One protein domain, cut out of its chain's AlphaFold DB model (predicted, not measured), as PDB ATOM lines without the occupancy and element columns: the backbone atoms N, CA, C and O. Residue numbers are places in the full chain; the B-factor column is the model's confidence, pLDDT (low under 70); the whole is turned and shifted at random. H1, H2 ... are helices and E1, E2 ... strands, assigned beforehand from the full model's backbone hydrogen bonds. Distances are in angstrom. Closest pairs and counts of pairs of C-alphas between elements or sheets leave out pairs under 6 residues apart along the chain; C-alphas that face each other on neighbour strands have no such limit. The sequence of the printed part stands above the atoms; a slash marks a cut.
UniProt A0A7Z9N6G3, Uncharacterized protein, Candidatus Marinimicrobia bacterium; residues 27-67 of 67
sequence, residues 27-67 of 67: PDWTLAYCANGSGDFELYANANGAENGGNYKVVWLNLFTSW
ATOM      1  N   PRO A  27     -30.987  29.287  -8.236       92.00
ATOM      2  CA  PRO A  27     -30.645  29.418  -6.826       92.00
ATOM      3  C   PRO A  27     -29.189  29.852  -6.674       92.00
ATOM      4  O   PRO A  27     -28.370  29.610  -7.563       92.00
ATOM      5  N   ASP A  28     -28.861  30.442  -5.529       94.69
ATOM      6  CA  ASP A  28     -27.466  30.711  -5.217       94.69
ATOM      7  C   ASP A  28     -26.678  29.404  -5.066       94.69
ATOM      8  O   ASP A  28     -27.188  28.393  -4.566       94.69
ATOM      9  N   TRP A  29     -25.433  29.422  -5.521       91.81
ATOM     10  CA  TRP A  29     -24.525  28.292  -5.422       91.81
ATOM     11  C   TRP A  29     -23.085  28.774  -5.338       91.81
ATOM     12  O   TRP A  29     -22.708  29.791  -5.923       91.81
ATOM     13  N   THR A  30     -22.276  27.965  -4.660       93.38
ATOM     14  CA  THR A  30     -20.837  28.163  -4.528       93.38
ATOM     15  C   THR A  30     -20.138  26.907  -5.016       93.38
ATOM     16  O   THR A  30     -20.347  25.822  -4.473       93.38
ATOM     17  N   LEU A  31     -19.350  27.038  -6.080       88.12
ATOM     18  CA  LEU A  31     -18.642  25.919  -6.700       88.12
ATOM     19  C   LEU A  31     -17.182  26.279  -6.936       88.12
ATOM     20  O   LEU A  31     -16.873  27.397  -7.348       88.12
ATOM     21  N   ALA A  32     -16.294  25.305  -6.744       85.88
ATOM     22  CA  ALA A  32     -14.891  25.457  -7.097       85.88
ATOM     23  C   ALA A  32     -14.766  25.799  -8.589       85.88
ATOM     24  O   ALA A  32     -15.311  25.096  -9.444       85.88
ATOM     25  N   TYR A  33     -14.039  26.869  -8.910       77.62
ATOM     26  CA  TYR A  33     -13.784  27.271 -10.288       77.62
ATOM     27  C   TYR A  33     -12.277  27.290 -10.554       77.62
ATOM     28  O   TYR A  33     -11.498  27.954  -9.875       77.62
ATOM     29  N   CYS A  34     -11.849  26.540 -11.569       66.31
ATOM     30  CA  CYS A  34     -10.457  26.517 -12.006       66.31
ATOM     31  C   CYS A  34     -10.242  27.557 -13.113       66.31
ATOM     32  O   CYS A  34     -10.245  27.221 -14.295       66.31
ATOM     33  N   ALA A  35     -10.032  28.821 -12.746       65.94
ATOM     34  CA  ALA A  35      -9.523  29.845 -13.665       65.94
ATOM     35  C   ALA A  35      -8.019  30.061 -13.437       65.94
ATOM     36  O   ALA A  35      -7.604  31.077 -12.887       65.94
ATOM     37  N   ASN A  36      -7.191  29.083 -13.824       64.62
ATOM     38  CA  ASN A  36      -5.735  29.103 -13.602       64.62
ATOM     39  C   ASN A  36      -5.312  29.246 -12.117       64.62
ATOM     40  O   ASN A  36      -4.256  29.803 -11.825       64.62
ATOM     41  N   GLY A  37      -6.114  28.737 -11.175       64.44
ATOM     42  CA  GLY A  37      -5.850  28.796  -9.734       64.44
ATOM     43  C   GLY A  37      -6.856  27.986  -8.908       64.44
ATOM     44  O   GLY A  37      -7.664  27.250  -9.470       64.44
ATOM     45  N   SER A  38      -6.789  28.128  -7.579       73.19
ATOM     46  CA  SER A  38      -7.730  27.548  -6.608       73.19
ATOM     47  C   SER A  38      -8.681  28.613  -6.062       73.19
ATOM     48  O   SER A  38      -8.225  29.688  -5.671       73.19
ATOM     49  N   GLY A  39      -9.970  28.301  -5.966       83.25
ATOM     50  CA  GLY A  39     -10.962  29.153  -5.318       83.25
ATOM     51  C   GLY A  39     -12.382  28.754  -5.688       83.25
ATOM     52  O   GLY A  39     -12.594  27.958  -6.605       83.25
ATOM     53  N   ASP A  40     -13.340  29.351  -4.988       89.69
ATOM     54  CA  ASP A  40     -14.761  29.125  -5.216       89.69
ATOM     55  C   ASP A  40     -15.398  30.342  -5.889       89.69
ATOM     56  O   ASP A  40     -15.022  31.490  -5.645       89.69
ATOM     57  N   PHE A  41     -16.358  30.077  -6.768       90.19
ATOM     58  CA  PHE A  41     -17.227  31.073  -7.369       90.19
ATOM     59  C   PHE A  41     -18.604  30.973  -6.719       90.19
ATOM     60  O   PHE A  41     -19.263  29.941  -6.837       90.19
ATOM     61  N   GLU A  42     -19.024  32.052  -6.061       93.94
ATOM     62  CA  GLU A  42     -20.360  32.230  -5.481       93.94
ATOM     63  C   GLU A  42     -21.220  33.069  -6.432       93.94
ATOM     64  O   GLU A  42     -20.855  34.205  -6.758       93.94
ATOM     65  N   LEU A  43     -22.336  32.518  -6.917       94.19
ATOM     66  CA  LEU A  43     -23.122  33.139  -7.981       94.19
ATOM     67  C   LEU A  43     -23.652  34.514  -7.577       94.19
ATOM     68  O   LEU A  43     -23.453  35.483  -8.319       94.19
ATOM     69  N   TYR A  44     -24.337  34.618  -6.442       95.62
ATOM     70  CA  TYR A  44     -25.043  35.848  -6.099       95.62
ATOM     71  C   TYR A  44     -24.085  36.983  -5.758       95.62
ATOM     72  O   TYR A  44     -24.186  38.055  -6.365       95.62
ATOM     73  N   ALA A  45     -23.074  36.724  -4.927       95.25
ATOM     74  CA  ALA A  45     -22.024  37.697  -4.636       95.25
ATOM     75  C   ALA A  45     -21.326  38.226  -5.905       95.25
ATOM     76  O   ALA A  45     -20.919  39.387  -5.962       95.25
ATOM     77  N   ASN A  46     -21.206  37.413  -6.961       92.94
ATOM     78  CA  ASN A  46     -20.487  37.808  -8.172       92.94
ATOM     79  C   ASN A  46     -21.369  38.373  -9.291       92.94
ATOM     80  O   ASN A  46     -20.856  39.170 -10.088       92.94
ATOM     81  N   ALA A  47     -22.648  37.992  -9.368       94.38
ATOM     82  CA  ALA A  47     -23.508  38.274 -10.522       94.38
ATOM     83  C   ALA A  47     -24.939  38.741 -10.198       94.38
ATOM     84  O   ALA A  47     -25.576  39.332 -11.076       94.38
ATOM     85  N   ASN A  48     -25.446  38.529  -8.978       95.81
ATOM     86  CA  ASN A  48     -26.764  39.022  -8.585       95.81
ATOM     87  C   ASN A  48     -26.664  40.477  -8.106       95.81
ATOM     88  O   ASN A  48     -26.266  40.758  -6.977       95.81
ATOM     89  N   GLY A  49     -27.083  41.411  -8.964       95.06
ATOM     90  CA  GLY A  49     -27.080  42.846  -8.674       95.06
ATOM     91  C   GLY A  49     -27.854  43.252  -7.421       95.06
ATOM     92  O   GLY A  49     -27.515  44.254  -6.797       95.06
ATOM     93  N   ALA A  50     -28.858  42.473  -7.012       94.94
ATOM     94  CA  ALA A  50     -29.596  42.747  -5.781       94.94
ATOM     95  C   ALA A  50     -28.745  42.527  -4.517       94.94
ATOM     96  O   ALA A  50     -29.033  43.120  -3.481       94.94
ATOM     97  N   GLU A  51     -27.688  41.718  -4.611       94.69
ATOM     98  CA  GLU A  51     -26.873  41.286  -3.469       94.69
ATOM     99  C   GLU A  51     -25.427  41.790  -3.539       94.69
ATOM    100  O   GLU A  51     -24.760  41.906  -2.516       94.69
ATOM    101  N   ASN A  52     -24.952  42.182  -4.725       93.38
ATOM    102  CA  ASN A  52     -23.576  42.637  -4.941       93.38
ATOM    103  C   ASN A  52     -23.441  44.152  -5.207       93.38
ATOM    104  O   ASN A  52     -22.480  44.604  -5.834       93.38
ATOM    105  N   GLY A  53     -24.409  44.950  -4.745       94.94
ATOM    106  CA  GLY A  53     -24.365  46.413  -4.850       94.94
ATOM    107  C   GLY A  53     -24.744  46.968  -6.229       94.94
ATOM    108  O   GLY A  53     -24.260  48.028  -6.618       94.94
ATOM    109  N   GLY A  54     -25.605  46.269  -6.970       95.69
ATOM    110  CA  GLY A  54     -26.138  46.699  -8.267       95.69
ATOM    111  C   GLY A  54     -25.330  46.236  -9.481       95.69
ATOM    112  O   GLY A  54     -25.636  46.634 -10.605       95.69
ATOM    113  N   ASN A  55     -24.313  45.394  -9.294       95.12
ATOM    114  CA  ASN A  55     -23.430  44.927 -10.360       95.12
ATOM    115  C   ASN A  55     -23.965  43.647 -11.026       95.12
ATOM    116  O   ASN A  55     -23.452  42.543 -10.825       95.12
ATOM    117  N   TYR A  56     -25.015  43.799 -11.829       95.00
ATOM    118  CA  TYR A  56     -25.606  42.695 -12.585       95.00
ATOM    119  C   TYR A  56     -24.653  42.170 -13.662       95.00
ATOM    120  O   TYR A  56     -24.121  42.938 -14.466       95.00
ATOM    121  N   LYS A  57     -24.483  40.845 -13.720       95.12
ATOM    122  CA  LYS A  57     -23.685  40.177 -14.756       95.12
ATOM    123  C   LYS A  57     -24.436  38.997 -15.352       95.12
ATOM    124  O   LYS A  57     -25.216  38.336 -14.674       95.12
ATOM    125  N   VAL A  58     -24.145  38.704 -16.615       93.25
ATOM    126  CA  VAL A  58     -24.552  37.448 -17.255       93.25
ATOM    127  C   VAL A  58     -23.459  36.414 -17.013       93.25
ATOM    128  O   VAL A  58     -22.295  36.662 -17.324       93.25
ATOM    129  N   VAL A  59     -23.835  35.259 -16.465       90.56
ATOM    130  CA  VAL A  59     -22.923  34.134 -16.221       90.56
ATOM    131  C   VAL A  59     -23.165  33.068 -17.282       90.56
ATOM    132  O   VAL A  59     -24.292  32.616 -17.464       90.56
ATOM    133  N   TRP A  60     -22.102  32.656 -17.974       88.56
ATOM    134  CA  TRP A  60     -22.140  31.530 -18.904       88.56
ATOM    135  C   TRP A  60     -21.476  30.311 -18.263       88.56
ATOM    136  O   TRP A  60     -20.280  30.337 -17.972       88.56
ATOM    137  N   LEU A  61     -22.240  29.238 -18.059       84.50
ATOM    138  CA  LEU A  61     -21.768  27.997 -17.443       84.50
ATOM    139  C   LEU A  61     -21.589  26.920 -18.508       84.50
ATOM    140  O   LEU A  61     -22.559  26.460 -19.105       84.50
ATOM    141  N   ASN A  62     -20.348  26.491 -18.726       83.25
ATOM    142  CA  ASN A  62     -20.058  25.331 -19.562       83.25
ATOM    143  C   ASN A  62     -19.883  24.108 -18.663       83.25
ATOM    144  O   ASN A  62     -18.892  23.997 -17.946       83.25
ATOM    145  N   LEU A  63     -20.854  23.199 -18.705       79.44
ATOM    146  CA  LEU A  63     -20.816  21.949 -17.953       79.44
ATOM    147  C   LEU A  63     -20.156  20.871 -18.814       79.44
ATOM    148  O   LEU A  63     -20.665  20.521 -19.878       79.44
ATOM    149  N   PHE A  64     -19.028  20.337 -18.357       78.12
ATOM    150  CA  PHE A  64     -18.351  19.214 -18.993       78.12
ATOM    151  C   PHE A  64     -17.895  18.211 -17.935       78.12
ATOM    152  O   PHE A  64     -17.630  18.561 -16.789       78.12
ATOM    153  N   THR A  65     -17.805  16.952 -18.343       76.31
ATOM    154  CA  THR A  65     -17.227  15.863 -17.556       76.31
ATOM    155  C   THR A  65     -16.064  15.284 -18.351       76.31
ATOM    156  O   THR A  65     -16.212  15.014 -19.545       76.31
ATOM    157  N   SER A  66     -14.907  15.115 -17.716       74.25
ATOM    158  CA  SER A  66     -13.765  14.381 -18.271       74.25
ATOM    159  C   SER A  66     -13.613  13.057 -17.529       74.25
ATOM    160  O   SER A  66     -13.772  13.027 -16.309       74.25
ATOM    161  N   TRP A  67     -13.316  11.993 -18.271       61.75
ATOM    162  CA  TRP A  67     -13.119  10.633 -17.769       61.75
ATOM    163  C   TRP A  67     -11.627  10.350 -17.625       61.75
ATOM    164  O   TRP A  67     -10.879  10.795 -18.528       61.75
TER     165      TRP A  67
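Overview. This is residues 27 to 67 of the 67 residues of an uncharacterized protein of Candidatus Marinimicrobia bacterium (UniProt A0A7Z9N6G3). Little regular structure: a short two-strand hairpin, E1 and E2, runs on into one small helix, H1, and a long unnamed stretch then loops back and ends in a tail, residues 60 to 67, that sticks out. The 41 printed residues hold E1, E2 and H1 in that order; the sheet E1 - E2 is antiparallel and the class is mixed, with 11 residues in named elements. The whole is loose, radius of gyration of the C-alphas 11.8 A, spanning 39 by 18 by 16 A, the tail adding to a body of 27 by 17 by 14 A.

Along the chain. E1, residues 30 to 32, measures 7.0 A and begins at C-alpha 30 (-20.837, 28.163, -4.528). E2, residues 40 to 42, measures 6.4 A. H1, residues 43 to 47, measures 5.7 A and ends at C-alpha 47 (-23.508, 38.274, -10.522).

Arrangement. Hairpin strands E1 and E2 run at 156 degrees; N 31 and O 41, 3.0 A, are within hydrogen-bond range. A tight link joins E2 to H1, in which every O i to N i+4 pair is within range. The closest C-alphas of E1 and H1, Thr 30 and Leu 43, are 6.5 A apart.

Size, cuts and confidence. The C-alphas farthest apart, Gly 53 and Trp 67, are 39.7 A apart. The printed part has no cut and no long link between elements. Residues 34 to 37 and 67 are under pLDDT 70.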